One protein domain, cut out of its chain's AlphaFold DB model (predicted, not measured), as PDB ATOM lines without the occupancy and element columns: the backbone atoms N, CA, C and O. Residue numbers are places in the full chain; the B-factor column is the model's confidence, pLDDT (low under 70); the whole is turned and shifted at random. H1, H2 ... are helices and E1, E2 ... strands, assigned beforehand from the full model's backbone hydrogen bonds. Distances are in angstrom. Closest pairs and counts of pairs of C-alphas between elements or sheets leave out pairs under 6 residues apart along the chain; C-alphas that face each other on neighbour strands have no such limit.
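Overview. This is residues 4 to 100 of the 101 residues of an uncharacterized protein of Mesorhizobium metallidurans STM 2683 (UniProt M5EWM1). A small wall of three parallel strands, E1, E2 and E3, has H3 packed along one face, with H4 on the same face near E3, and the opposite face bears no named helix. The long axis runs with the strands: H2 and its loops reach out past the strands' last residues, H5 lies beyond their first residues at the other end, and H1 sits off the sheet at one side. The printed part has 97 residues, with five named helices and three named strands in the order H1 E1 H2 H3 E2 H4 E3 H5; the class is mixed, helices and strands, with under half of the residues in named elements. The whole is compact, with a radius of gyration of the C-alphas of 14.1 A, and elongated, spanning 48 by 30 by 22 A.

Arrangement. Start at E2, residues 51 to 55, the inner strand. E1, residues 14 to 18, is its parallel neighbour at 22 degrees, with N 53 and O 15 2.8 A apart, within hydrogen-bond range. E3, residues 79 to 83, is parallel to E2 at 29 degrees, with N 52 and O 80 at 2.8 A. Residues 75 to 76 pair antiparallel with residues 79 to 80 of E3. H3, residues 37 to 46, is on the sheet at a height of 8.6 A, over E2; on the local plane it stands at 29 degrees to E2, only just along the strands. Its closest C-alphas to E2 are those of Ala 44 and Met 52, 6.5 A apart. H4, residues 67 to 72, is on the same face at a height of 7.1 A; the C-alphas of Ile 70 and Arg 83 of E3 are its closest pair, 6.2 A apart. H3 and H4 are close but not clearly touching, with the C-alphas of Leu 37 and Ile 70 7.2 A apart. E1, H2 H3, E2 and E2, H4, E3 are strand-helix-strand units, two parallel neighbours with helices between, each with a right-handed crossover; H3 and H4 with the sheet make two layers, helices on one face. H1, residues 4 to 8, only just touches H3, with 3 pairs of C-alphas within 8 A, the closest Glu 4 and Ile 43 at 6.3 A. H5, residues 93 to 98, only grazes the sheet with residues 93 to 95. H2, residues 24 to 27, is not on the sheet and is apart from H3. Every O i to N i+4 pair is within hydrogen-bond range in H1, H3 and H4, and 1 of 2 in H5; H2 is too short for such a pair.

Along the chain. Find C-alpha 4, where H1 begins, at (256.826, 299.913, 178.561). E1 starts at C-alpha 14, (245.081, 292.192, 179.617), and runs 13.3 A; E2 measures 13.0 A and E3 12.9 A. H3, the longest helix, measures 14.3 A from C-alpha 37 to C-alpha 46. H5 ends at C-alpha 98, (244.033, 290.402, 191.381).

Size, cuts and confidence. Look to Thr 28 and Ala 100 for the two C-alphas farthest apart, 48.3 A. The printed part has no cut. The link from E2 to H4, 11 residues, is long. Mean pLDDT of the printed part is 92.1; residues 95 to 100 are under 70.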
ATOM      1  N   GLU A   4     256.888 301.044 177.620       95.12
ATOM      2  CA  GLU A   4     256.826 299.913 178.561       95.12
ATOM      3  C   GLU A   4     256.757 300.379 180.016       95.12
ATOM      4  O   GLU A   4     256.001 299.830 180.810       95.12
ATOM      5  N   GLU A   5     257.511 301.420 180.361       95.56
ATOM      6  CA  GLU A   5     257.539 301.992 181.705       95.56
ATOM      7  C   GLU A   5     256.206 302.679 182.033       95.56
ATOM      8  O   GLU A   5     255.621 302.443 183.089       95.56
ATOM      9  N   GLU A   6     255.685 303.474 181.096       96.00
ATOM     10  CA  GLU A   6     254.410 304.180 181.251       96.00
ATOM     11  C   GLU A   6     253.227 303.217 181.380       96.00
ATOM     12  O   GLU A   6     252.398 303.367 182.278       96.00
ATOM     13  N   VAL A   7     253.168 302.197 180.522       95.38
ATOM     14  CA  VAL A   7     252.110 301.180 180.556       95.38
ATOM     15  C   VAL A   7     252.282 300.252 181.757       95.38
ATOM     16  O   VAL A   7     251.295 299.913 182.410       95.38
ATOM     17  N   GLY A   8     253.514 299.875 182.103       95.06
ATOM     18  CA  GLY A   8     253.812 298.991 183.230       95.06
ATOM     19  C   GLY A   8     253.339 299.545 184.574       95.06
ATOM     20  O   GLY A   8     252.862 298.787 185.420       95.06
ATOM     21  N   MET A   9     253.360 300.870 184.760       95.06
ATOM     22  CA  MET A   9     252.803 301.515 185.959       95.06
ATOM     23  C   MET A   9     251.296 301.277 186.138       95.06
ATOM     24  O   MET A   9     250.806 301.305 187.269       95.06
ATOM     25  N   LEU A  10     250.560 301.014 185.055       94.62
ATOM     26  CA  LEU A  10     249.127 300.710 185.106       94.62
ATOM     27  C   LEU A  10     248.846 299.274 185.566       94.62
ATOM     28  O   LEU A  10     247.722 298.990 185.970       94.62
ATOM     29  N   ARG A  11     249.859 298.392 185.537       92.75
ATOM     30  CA  ARG A  11     249.761 296.957 185.855       92.75
ATOM     31  C   ARG A  11     248.592 296.271 185.129       92.75
ATOM     32  O   ARG A  11     247.688 295.759 185.788       92.75
ATOM     33  N   PRO A  12     248.559 296.305 183.785       94.38
ATOM     34  CA  PRO A  12     247.483 295.677 183.035       94.38
ATOM     35  C   PRO A  12     247.566 294.148 183.120       94.38
ATOM     36  O   PRO A  12     248.620 293.564 182.888       94.38
ATOM     37  N   ASP A  13     246.435 293.491 183.371       94.25
ATOM     38  CA  ASP A  13     246.339 292.028 183.251       94.25
ATOM     39  C   ASP A  13     246.156 291.590 181.789       94.25
ATOM     40  O   ASP A  13     246.631 290.527 181.374       94.25
ATOM     41  N   ILE A  14     245.456 292.428 181.012       96.12
ATOM     42  CA  ILE A  14     245.081 292.192 179.617       96.12
ATOM     43  C   ILE A  14     245.548 293.371 178.758       96.12
ATOM     44  O   ILE A  14     245.191 294.519 179.028       96.12
ATOM     45  N   ALA A  15     246.280 293.089 177.679       96.94
ATOM     46  CA  ALA A  15     246.655 294.087 176.675       96.94
ATOM     47  C   ALA A  15     245.848 293.916 175.379       96.94
ATOM     48  O   ALA A  15     245.840 292.842 174.785       96.94
ATOM     49  N   LEU A  16     245.205 294.981 174.898       97.50
ATOM     50  CA  LEU A  16     244.590 295.025 173.568       97.50
ATOM     51  C   LEU A  16     245.549 295.776 172.645       97.50
ATOM     52  O   LEU A  16     245.729 296.981 172.820       97.50
ATOM     53  N   LEU A  17     246.198 295.069 171.712       98.06
ATOM     54  CA  LEU A  17     247.261 295.646 170.883       98.06
ATOM     55  C   LEU A  17     247.016 295.448 169.376       98.06
ATOM     56  O   LEU A  17     246.694 294.334 168.939       98.06
ATOM     57  N   PRO A  18     247.192 296.503 168.557       97.56
ATOM     58  CA  PRO A  18     247.094 296.401 167.110       97.56
ATOM     59  C   PRO A  18     248.357 295.760 166.524       97.56
ATOM     60  O   PRO A  18     249.461 296.153 166.888       97.56
ATOM     61  N   VAL A  19     248.192 294.815 165.591       98.25
ATOM     62  CA  VAL A  19     249.295 293.980 165.064       98.25
ATOM     63  C   VAL A  19     249.481 294.044 163.538       98.25
ATOM     64  O   VAL A  19     250.148 293.195 162.951       98.25
ATOM     65  N   ASN A  20     248.884 295.026 162.855       96.19
ATOM     66  CA  ASN A  20     249.056 295.215 161.406       96.19
ATOM     67  C   ASN A  20     250.460 295.687 160.998       96.19
ATOM     68  O   ASN A  20     250.771 295.671 159.810       96.19
ATOM     69  N   GLY A  21     251.303 296.093 161.945       95.69
ATOM     70  CA  GLY A  21     252.650 296.570 161.673       95.69
ATOM     71  C   GLY A  21     252.710 297.996 161.134       95.69
ATOM     72  O   GLY A  21     251.730 298.751 161.077       95.69
ATOM     73  N   ARG A  22     253.928 298.363 160.739       95.62
ATOM     74  CA  ARG A  22     254.292 299.660 160.171       95.62
ATOM     75  C   ARG A  22     255.107 299.437 158.901       95.62
ATOM     76  O   ARG A  22     255.972 298.567 158.865       95.62
ATOM     77  N   ARG A  23     254.839 300.218 157.853       93.69
ATOM     78  CA  ARG A  23     255.581 300.156 156.585       93.69
ATOM     79  C   ARG A  23     255.855 301.567 156.078       93.69
ATOM     80  O   ARG A  23     254.989 302.432 156.183       93.69
ATOM     81  N   ALA A  24     257.056 301.802 155.550       93.69
ATOM     82  CA  ALA A  24     257.499 303.139 155.155       93.69
ATOM     83  C   ALA A  24     256.627 303.755 154.044       93.69
ATOM     84  O   ALA A  24     256.288 304.931 154.130       93.69
ATOM     85  N   ASP A  25     256.206 302.950 153.063       94.25
ATOM     86  CA  ASP A  25     255.297 303.345 151.976       94.25
ATOM     87  C   ASP A  25     253.923 303.810 152.487       94.25
ATOM     88  O   ASP A  25     253.305 304.710 151.922       94.25
ATOM     89  N   LEU A  26     253.435 303.214 153.577       93.19
ATOM     90  CA  LEU A  26     252.181 303.609 154.217       93.19
ATOM     91  C   LEU A  26     252.350 304.891 155.037       93.19
ATOM     92  O   LEU A  26     251.522 305.798 154.933       93.19
ATOM     93  N   SER A  27     253.453 305.004 155.777       93.19
ATOM     94  CA  SER A  27     253.760 306.191 156.576       93.19
ATOM     95  C   SER A  27     253.878 307.451 155.716       93.19
ATOM     96  O   SER A  27     253.338 308.494 156.083       93.19
ATOM     97  N   THR A  28     254.515 307.366 154.541       94.06
ATOM     98  CA  THR A  28     254.612 308.498 153.598       94.06
ATOM     99  C   THR A  28     253.256 308.938 153.046       94.06
ATOM    100  O   THR A  28     253.116 310.075 152.608       94.06
ATOM    101  N   ASN A  29     252.254 308.058 153.100       91.75
ATOM    102  CA  ASN A  29     250.880 308.318 152.676       91.75
ATOM    103  C   ASN A  29     249.944 308.641 153.858       91.75
ATOM    104  O   ASN A  29     248.724 308.581 153.718       91.75
ATOM    105  N   GLY A  30     250.500 308.973 155.030       91.12
ATOM    106  CA  GLY A  30     249.736 309.399 156.206       91.12
ATOM    107  C   GLY A  30     249.076 308.266 156.995       91.12
ATOM    108  O   GLY A  30     248.302 308.534 157.913       91.12
ATOM    109  N   VAL A  31     249.373 307.003 156.681       90.50
ATOM    110  CA  VAL A  31     248.874 305.855 157.446       90.50
ATOM    111  C   VAL A  31     249.839 305.573 158.595       90.50
ATOM    112  O   VAL A  31     250.951 305.090 158.383       90.50
ATOM    113  N   ALA A  32     249.408 305.870 159.823       89.50
ATOM    114  CA  ALA A  32     250.191 305.586 161.022       89.50
ATOM    115  C   ALA A  32     250.434 304.075 161.188       89.50
ATOM    116  O   ALA A  32     249.542 303.248 160.982       89.50
ATOM    117  N   GLY A  33     251.662 303.720 161.562       88.88
ATOM    118  CA  GLY A  33     252.058 302.339 161.808       88.88
ATOM    119  C   GLY A  33     251.726 301.875 163.225       88.88
ATOM    120  O   GLY A  33     251.917 302.621 164.182       88.88
ATOM    121  N   ASN A  34     251.313 300.618 163.353       96.44
ATOM    122  CA  ASN A  34     251.098 299.936 164.631       96.44
ATOM    123  C   ASN A  34     252.237 298.948 164.911       96.44
ATOM    124  O   ASN A  34     253.162 298.833 164.105       96.44
ATOM    125  N   PHE A  35     252.175 298.244 166.042       97.62
ATOM    126  CA  PHE A  35     253.088 297.137 166.321       97.62
ATOM    127  C   PHE A  35     252.982 296.059 165.250       97.62
ATOM    128  O   PHE A  35     251.899 295.814 164.711       97.62
ATOM    129  N   ASP A  36     254.098 295.406 164.945       97.12
ATOM    130  CA  ASP A  36     254.003 294.046 164.428       97.12
ATOM    131  C   ASP A  36     253.617 293.067 165.556       97.12
ATOM    132  O   ASP A  36     253.544 293.425 166.736       97.12
ATOM    133  N   LEU A  37     253.315 291.820 165.193       98.19
ATOM    134  CA  LEU A  37     252.874 290.817 166.162       98.19
ATOM    135  C   LEU A  37     253.920 290.551 167.259       98.19
ATOM    136  O   LEU A  37     253.546 290.359 168.414       98.19
ATOM    137  N   MET A  38     255.210 290.543 166.922       97.75
ATOM    138  CA  MET A  38     256.275 290.228 167.874       97.75
ATOM    139  C   MET A  38     256.579 291.409 168.791       97.75
ATOM    140  O   MET A  38     256.782 291.202 169.985       97.75
ATOM    141  N   GLU A  39     256.548 292.634 168.267       97.75
ATOM    142  CA  GLU A  39     256.623 293.858 169.064       97.75
ATOM    143  C   GLU A  39     255.475 293.912 170.083       97.75
ATOM    144  O   GLU A  39     255.709 294.171 171.262       97.75
ATOM    145  N   ALA A  40     254.241 293.603 169.666       98.31
ATOM    146  CA  ALA A  40     253.090 293.576 170.570       98.31
ATOM    147  C   ALA A  40     253.254 292.528 171.686       98.31
ATOM    148  O   ALA A  40     253.026 292.832 172.858       98.31
ATOM    149  N   ILE A  41     253.707 291.317 171.336       98.31
ATOM    150  CA  ILE A  41     254.011 290.254 172.306       98.31
ATOM    151  C   ILE A  41     255.102 290.703 173.283       98.31
ATOM    152  O   ILE A  41     254.976 290.470 174.484       98.31
ATOM    153  N   ALA A  42     256.162 291.345 172.788       97.12
ATOM    154  CA  ALA A  42     257.260 291.819 173.620       97.12
ATOM    155  C   ALA A  42     256.775 292.850 174.649       97.12
ATOM    156  O   ALA A  42     257.044 292.677 175.836       97.12
ATOM    157  N   ILE A  43     255.985 293.843 174.223       97.12
ATOM    158  CA  ILE A  43     255.401 294.843 175.126       97.12
ATOM    159  C   ILE A  43     254.488 294.183 176.162       97.12
ATOM    160  O   ILE A  43     254.662 294.417 177.354       97.12
ATOM    161  N   ALA A  44     253.544 293.335 175.735       97.50
ATOM    162  CA  ALA A  44     252.601 292.680 176.645       97.50
ATOM    163  C   ALA A  44     253.321 291.850 177.722       97.50
ATOM    164  O   ALA A  44     252.931 291.867 178.888       97.50
ATOM    165  N   ARG A  45     254.418 291.180 177.354       96.00
ATOM    166  CA  ARG A  45     255.273 290.460 178.305       96.00
ATOM    167  C   ARG A  45     256.047 291.396 179.225       96.00
ATOM    168  O   ARG A  45     256.101 291.140 180.424       96.00
ATOM    169  N   ALA A  46     256.649 292.453 178.680       95.75
ATOM    170  CA  ALA A  46     257.452 293.401 179.447       95.75
ATOM    171  C   ALA A  46     256.633 294.079 180.555       95.75
ATOM    172  O   ALA A  46     257.136 294.277 181.658       95.75
ATOM    173  N   VAL A  47     255.354 294.363 180.288       95.69
ATOM    174  CA  VAL A  47     254.442 294.979 181.265       95.69
ATOM    175  C   VAL A  47     253.735 293.969 182.175       95.69
ATOM    176  O   VAL A  47     252.993 294.372 183.067       95.69
ATOM    177  N   GLY A  48     253.990 292.669 181.990       93.69
ATOM    178  CA  GLY A  48     253.516 291.606 182.875       93.69
ATOM    179  C   GLY A  48     252.085 291.122 182.628       93.69
ATOM    180  O   GLY A  48     251.500 290.537 183.538       93.69
ATOM    181  N   CYS A  49     251.520 291.329 181.434       95.00
ATOM    182  CA  CYS A  49     250.193 290.809 181.104       95.00
ATOM    183  C   CYS A  49     250.173 289.272 181.087       95.00
ATOM    184  O   CYS A  49     251.109 288.632 180.602       95.00
ATOM    185  N   GLY A  50     249.056 288.687 181.524       94.75
ATOM    186  CA  GLY A  50     248.766 287.262 181.323       94.75
ATOM    187  C   GLY A  50     248.106 286.979 179.971       94.75
ATOM    188  O   GLY A  50     248.305 285.911 179.388       94.75
ATOM    189  N   ASP A  51     247.374 287.961 179.438       97.38
ATOM    190  CA  ASP A  51     246.634 287.850 178.186       97.38
ATOM    191  C   ASP A  51     246.898 289.044 177.258       97.38
ATOM    192  O   ASP A  51     246.930 290.204 177.673       97.38
ATOM    193  N   MET A  52     247.025 288.771 175.962       98.06
ATOM    194  CA  MET A  52     247.059 289.785 174.912       98.06
ATOM    195  C   MET A  52     245.992 289.485 173.866       98.06
ATOM    196  O   MET A  52     245.940 288.385 173.328       98.06
ATOM    197  N   VAL A  53     245.178 290.476 173.515       98.19
ATOM    198  CA  VAL A  53     244.216 290.402 172.416       98.19
ATOM    199  C   VAL A  53     244.776 291.163 171.216       98.19
ATOM    200  O   VAL A  53     244.786 292.393 171.179       98.19
ATOM    201  N   ALA A  54     245.239 290.415 170.216       98.38
ATOM    202  CA  ALA A  54     245.728 290.940 168.950       98.38
ATOM    203  C   ALA A  54     244.556 291.397 168.065       98.38
ATOM    204  O   ALA A  54     243.683 290.594 167.705       98.38
ATOM    205  N   HIS A  55     244.555 292.676 167.686       97.31
ATOM    206  CA  HIS A  55     243.550 293.283 166.806       97.31
ATOM    207  C   HIS A  55     244.185 294.017 165.612       97.31
ATOM    208  O   HIS A  55     245.389 293.954 165.388       97.31
ATOM    209  N   HIS A  56     243.362 294.682 164.795       96.00
ATOM    210  CA  HIS A  56     243.773 295.301 163.524       96.00
ATOM    211  C   HIS A  56     244.391 294.303 162.536       96.00
ATOM    212  O   HIS A  56     245.438 294.539 161.953       96.00
ATOM    213  N   TYR A  57     243.714 293.184 162.303       95.81
ATOM    214  CA  TYR A  57     243.990 292.320 161.158       95.81
ATOM    215  C   TYR A  57     242.694 292.145 160.359       95.81
ATOM    216  O   TYR A  57     241.603 292.274 160.910       95.81
ATOM    217  N   GLY A  58     242.795 291.906 159.052       92.00
ATOM    218  CA  GLY A  58     241.641 291.674 158.175       92.00
ATOM    219  C   GLY A  58     240.774 292.902 157.863       92.00
ATOM    220  O   GLY A  58     239.899 292.800 157.013       92.00
ATOM    221  N   LEU A  59     241.028 294.061 158.488       90.38
ATOM    222  CA  LEU A  59     240.306 295.317 158.223       90.38
ATOM    223  C   LEU A  59     240.702 295.949 156.880       90.38
ATOM    224  O   LEU A  59     239.863 296.498 156.173       90.38
ATOM    225  N   PHE A  60     241.989 295.864 156.530       89.44
ATOM    226  CA  PHE A  60     242.552 296.464 155.325       89.44
ATOM    227  C   PHE A  60     243.461 295.463 154.615       89.44
ATOM    228  O   PHE A  60     244.465 295.025 155.174       89.44
ATOM    229  N   GLY A  61     243.159 295.143 153.353       88.19
ATOM    230  CA  GLY A  61     243.975 294.204 152.572       88.19
ATOM    231  C   GLY A  61     245.427 294.661 152.370       88.19
ATOM    232  O   GLY A  61     246.318 293.832 152.231       88.19
ATOM    233  N   PHE A  62     245.679 295.973 152.401       88.56
ATOM    234  CA  PHE A  62     247.006 296.566 152.198       88.56
ATOM    235  C   PHE A  62     247.850 296.688 153.482       88.56
ATOM    236  O   PHE A  62     249.019 297.065 153.406       88.56
ATOM    237  N   ASN A  63     247.275 296.428 154.661       91.88
ATOM    238  CA  ASN A  63     247.959 296.575 155.947       91.88
ATOM    239  C   ASN A  63     247.353 295.622 156.984       91.88
ATOM    240  O   ASN A  63     246.433 295.983 157.719       91.88
ATOM    241  N   SER A  64     247.840 294.383 157.000       94.62
ATOM    242  CA  SER A  64     247.332 293.329 157.873       94.62
ATOM    243  C   SER A  64     248.416 292.303 158.167       94.62
ATOM    244  O   SER A  64     249.312 292.068 157.359       94.62
ATOM    245  N   VAL A  65     248.261 291.615 159.293       95.81
ATOM    246  CA  VAL A  65     248.923 290.338 159.569       95.81
ATOM    247  C   VAL A  65     248.004 289.180 159.164       95.81
ATOM    248  O   VAL A  65     246.777 289.319 159.157       95.81
ATOM    249  N   ALA A  66     248.582 288.036 158.798       96.38
ATOM    250  CA  ALA A  66     247.812 286.828 158.519       96.38
ATOM    251  C   ALA A  66     247.209 286.266 159.825       96.38
ATOM    252  O   ALA A  66     247.959 286.061 160.783       96.38
ATOM    253  N   PRO A  67     245.904 285.933 159.881       96.94
ATOM    254  CA  PRO A  67     245.281 285.355 161.078       96.94
ATOM    255  C   PRO A  67     246.017 284.119 161.616       96.94
ATOM    256  O   PRO A  67     246.191 283.978 162.823       96.94
ATOM    257  N   ALA A  68     246.518 283.268 160.714       97.62
ATOM    258  CA  ALA A  68     247.265 282.063 161.064       97.62
ATOM    259  C   ALA A  68     248.581 282.356 161.808       97.62
ATOM    260  O   ALA A  68     249.003 281.544 162.625       97.62
ATOM    261  N   ALA A  69     249.213 283.510 161.566       97.88
ATOM    262  CA  ALA A  69     250.411 283.912 162.303       97.88
ATOM    263  C   ALA A  69     250.077 284.254 163.764       97.88
ATOM    264  O   ALA A  69     250.809 283.859 164.667       97.88
ATOM    265  N   ILE A  70     248.936 284.910 164.002       98.12
ATOM    266  CA  ILE A  70     248.440 285.179 165.359       98.12
ATOM    267  C   ILE A  70     248.101 283.857 166.061       98.12
ATOM    268  O   ILE A  70     248.541 283.618 167.181       98.12
ATOM    269  N   ASP A  71     247.371 282.965 165.382       97.56
ATOM    270  CA  ASP A  71     246.958 281.672 165.947       97.56
ATOM    271  C   ASP A  71     248.170 280.756 166.255       97.56
ATOM    272  O   ASP A  71     248.153 279.963 167.205       97.56
ATOM    273  N   ALA A  72     249.257 280.882 165.486       97.81
ATOM    274  CA  ALA A  72     250.517 280.191 165.751       97.81
ATOM    275  C   ALA A  72     251.224 280.709 167.019       97.81
ATOM    276  O   ALA A  72     251.831 279.911 167.729       97.81
ATOM    277  N   ALA A  73     251.088 281.999 167.339       97.31
ATOM    278  CA  ALA A  73     251.695 282.641 168.509       97.31
ATOM    279  C   ALA A  73     250.879 282.497 169.813       97.31
ATOM    280  O   ALA A  73     251.258 283.071 170.833       97.31
ATOM    281  N   ARG A  74     249.774 281.729 169.793       95.69
ATOM    282  CA  ARG A  74     248.767 281.622 170.875       95.69
ATOM    283  C   ARG A  74     249.306 281.424 172.293       95.69
ATOM    284  O   ARG A  74     248.638 281.795 173.249       95.69
ATOM    285  N   LEU A  75     250.470 280.796 172.432       90.69
ATOM    286  CA  LEU A  75     251.142 280.616 173.709       90.69
ATOM    287  C   LEU A  75     252.607 280.976 173.516       90.69
ATOM    288  O   LEU A  75     253.330 280.263 172.822       90.69
ATOM    289  N   THR A  76     253.022 282.076 174.132       89.88
ATOM    290  CA  THR A  76     254.399 282.555 174.054       89.88
ATOM    291  C   THR A  76     254.874 282.895 175.456       89.88
ATOM    292  O   THR A  76     254.421 283.879 176.028       89.88
ATOM    293  N   ASP A  77     255.767 282.076 176.017       86.94
ATOM    294  CA  ASP A  77     256.459 282.316 177.294       86.94
ATOM    295  C   ASP A  77     255.583 282.917 178.412       86.94
ATOM    296  O   ASP A  77     255.875 283.986 178.948       86.94
ATOM    297  N   GLY A  78     254.492 282.234 178.766       87.75
ATOM    298  CA  GLY A  78     253.606 282.660 179.857       87.75
ATOM    299  C   GLY A  78     252.582 283.741 179.492       87.75
ATOM    300  O   GLY A  78     251.782 284.096 180.349       87.75
ATOM    301  N   LEU A  79     252.556 284.206 178.240       95.81
ATOM    302  CA  LEU A  79     251.504 285.058 177.683       95.81
ATOM    303  C   LEU A  79     250.565 284.235 176.791       95.81
ATOM    304  O   LEU A  79     251.017 283.535 175.873       95.81
ATOM    305  N   TYR A  80     249.255 284.372 177.008       97.19
ATOM    306  CA  TYR A  80     248.235 283.876 176.087       97.19
ATOM    307  C   TYR A  80     247.908 284.933 175.035       97.19
ATOM    308  O   TYR A  80     247.464 286.037 175.351       97.19
ATOM    309  N   VAL A  81     248.118 284.594 173.764       98.06
ATOM    310  CA  VAL A  81     247.821 285.477 172.632       98.06
ATOM    311  C   VAL A  81     246.498 285.065 172.003       98.06
ATOM    312  O   VAL A  81     246.356 283.989 171.420       98.06
ATOM    313  N   HIS A  82     245.523 285.959 172.089       97.62
ATOM    314  CA  HIS A  82     244.182 285.789 171.560       97.62
ATOM    315  C   HIS A  82     244.015 286.601 170.291       97.62
ATOM    316  O   HIS A  82     244.332 287.786 170.237       97.62
ATOM    317  N   ARG A  83     243.434 285.988 169.266       97.62
ATOM    318  CA  ARG A  83     243.023 286.708 168.067       97.62
ATOM    319  C   ARG A  83     241.615 287.277 168.243       97.62
ATOM    320  O   ARG A  83     240.662 286.500 168.376       97.62
ATOM    321  N   ALA A  84     241.480 288.605 168.167       97.44
ATOM    322  CA  ALA A  84     240.186 289.290 168.210       97.44
ATOM    323  C   ALA A  84     239.264 288.807 167.079       97.44
ATOM    324  O   ALA A  84     239.698 288.703 165.934       97.44
ATOM    325  N   ARG A  85     237.999 288.508 167.377       95.44
ATOM    326  CA  ARG A  85     236.980 288.057 166.412       95.44
ATOM    327  C   ARG A  85     235.635 288.692 166.760       95.44
ATOM    328  O   ARG A  85     235.415 289.069 167.907       95.44
ATOM    329  N   GLU A  86     234.732 288.796 165.792       93.38
ATOM    330  CA  GLU A  86     233.353 289.204 166.081       93.38
ATOM    331  C   GLU A  86     232.713 288.229 167.080       93.38
ATOM    332  O   GLU A  86     232.889 287.015 166.972       93.38
ATOM    333  N   GLY A  87     232.026 288.766 168.092       93.81
ATOM    334  CA  GLY A  87     231.432 287.970 169.173       93.81
ATOM    335  C   GLY A  87     232.436 287.314 170.133       93.81
ATOM    336  O   GLY A  87     232.030 286.502 170.959       93.81
ATOM    337  N   PHE A  88     233.732 287.633 170.043       93.00
ATOM    338  CA  PHE A  88     234.749 287.116 170.961       93.00
ATOM    339  C   PHE A  88     234.563 287.674 172.377       93.00
ATOM    340  O   PHE A  88     234.460 288.884 172.567       93.00
ATOM    341  N   VAL A  89     234.590 286.779 173.364       93.94
ATOM    342  CA  VAL A  89     234.596 287.105 174.792       93.94
ATOM    343  C   VAL A  89     235.825 286.450 175.415       93.94
ATOM    344  O   VAL A  89     236.067 285.264 175.193       93.94
ATOM    345  N   LEU A  90     236.590 287.227 176.182       92.69
ATOM    346  CA  LEU A  90     237.721 286.753 176.973       92.69
ATOM    347  C   LEU A  90     237.395 286.910 178.455       92.69
ATOM    348  O   LEU A  90     237.106 288.014 178.913       92.69
ATOM    349  N   GLU A  91     237.511 285.817 179.195       90.94
ATOM    350  CA  GLU A  91     237.580 285.826 180.651       90.94
ATOM    351  C   GLU A  91     239.022 285.495 181.045       90.94
ATOM    352  O   GLU A  91     239.521 284.407 180.756       90.94
ATOM    353  N   SER A  92     239.723 286.463 181.635       86.75
ATOM    354  CA  SER A  92     241.133 286.312 181.998       86.75
ATOM    355  C   SER A  92     241.262 285.831 183.436       86.75
ATOM    356  O   SER A  92     240.921 286.553 184.372       86.75
ATOM    357  N   ALA A  93     241.844 284.645 183.616       80.56
ATOM    358  CA  ALA A  93     242.195 284.145 184.941       80.56
ATOM    359  C   ALA A  93     243.254 285.026 185.636       80.56
ATOM    360  O   ALA A  93     243.262 285.116 186.866       80.56
ATOM    361  N   ALA A  94     244.121 285.695 184.862       71.00
ATOM    362  CA  ALA A  94     245.109 286.635 185.390       71.00
ATOM    363  C   ALA A  94     244.425 287.845 186.050       71.00
ATOM    364  O   ALA A  94     244.740 288.173 187.192       71.00
ATOM    365  N   ALA A  95     243.402 288.410 185.399       67.75
ATOM    366  CA  ALA A  95     242.612 289.515 185.946       67.75
ATOM    367  C   ALA A  95     241.759 289.112 187.167       67.75
ATOM    368  O   ALA A  95     241.525 289.910 188.084       67.75
ATOM    369  N   THR A  96     241.290 287.861 187.220       61.19
ATOM    370  CA  THR A  96     240.502 287.353 188.356       61.19
ATOM    371  C   THR A  96     241.344 287.224 189.630       61.19
ATOM    372  O   THR A  96     240.855 287.526 190.718       61.19
ATOM    373  N   ALA A  97     242.618 286.829 189.519       58.53
ATOM    374  CA  ALA A  97     243.502 286.636 190.671       58.53
ATOM    375  C   ALA A  97     243.843 287.939 191.426       58.53
ATOM    376  O   ALA A  97     244.211 287.885 192.601       58.53
ATOM    377  N   MET A  98     243.709 289.104 190.782       52.41
ATOM    378  CA  MET A  98     244.033 290.402 191.381       52.41
ATOM    379  C   MET A  98     242.883 290.999 192.208       52.41
ATOM    380  O   MET A  98     243.148 291.644 193.215       52.41
ATOM    381  N   HIS A  99     241.620 290.713 191.870       49.69
ATOM    382  CA  HIS A  99     240.459 291.127 192.679       49.69
ATOM    383  C   HIS A  99     240.342 290.376 194.019       49.69
ATOM    384  O   HIS A  99     239.523 290.736 194.861       49.69
ATOM    385  N   ALA A 100     241.145 289.328 194.217       48.22
ATOM    386  CA  ALA A 100     241.248 288.591 195.472       48.22
ATOM    387  C   ALA A 100     242.342 289.134 196.419       48.22
ATOM    388  O   ALA A 100     242.584 288.521 197.461       48.22
TER     389      ALA A 100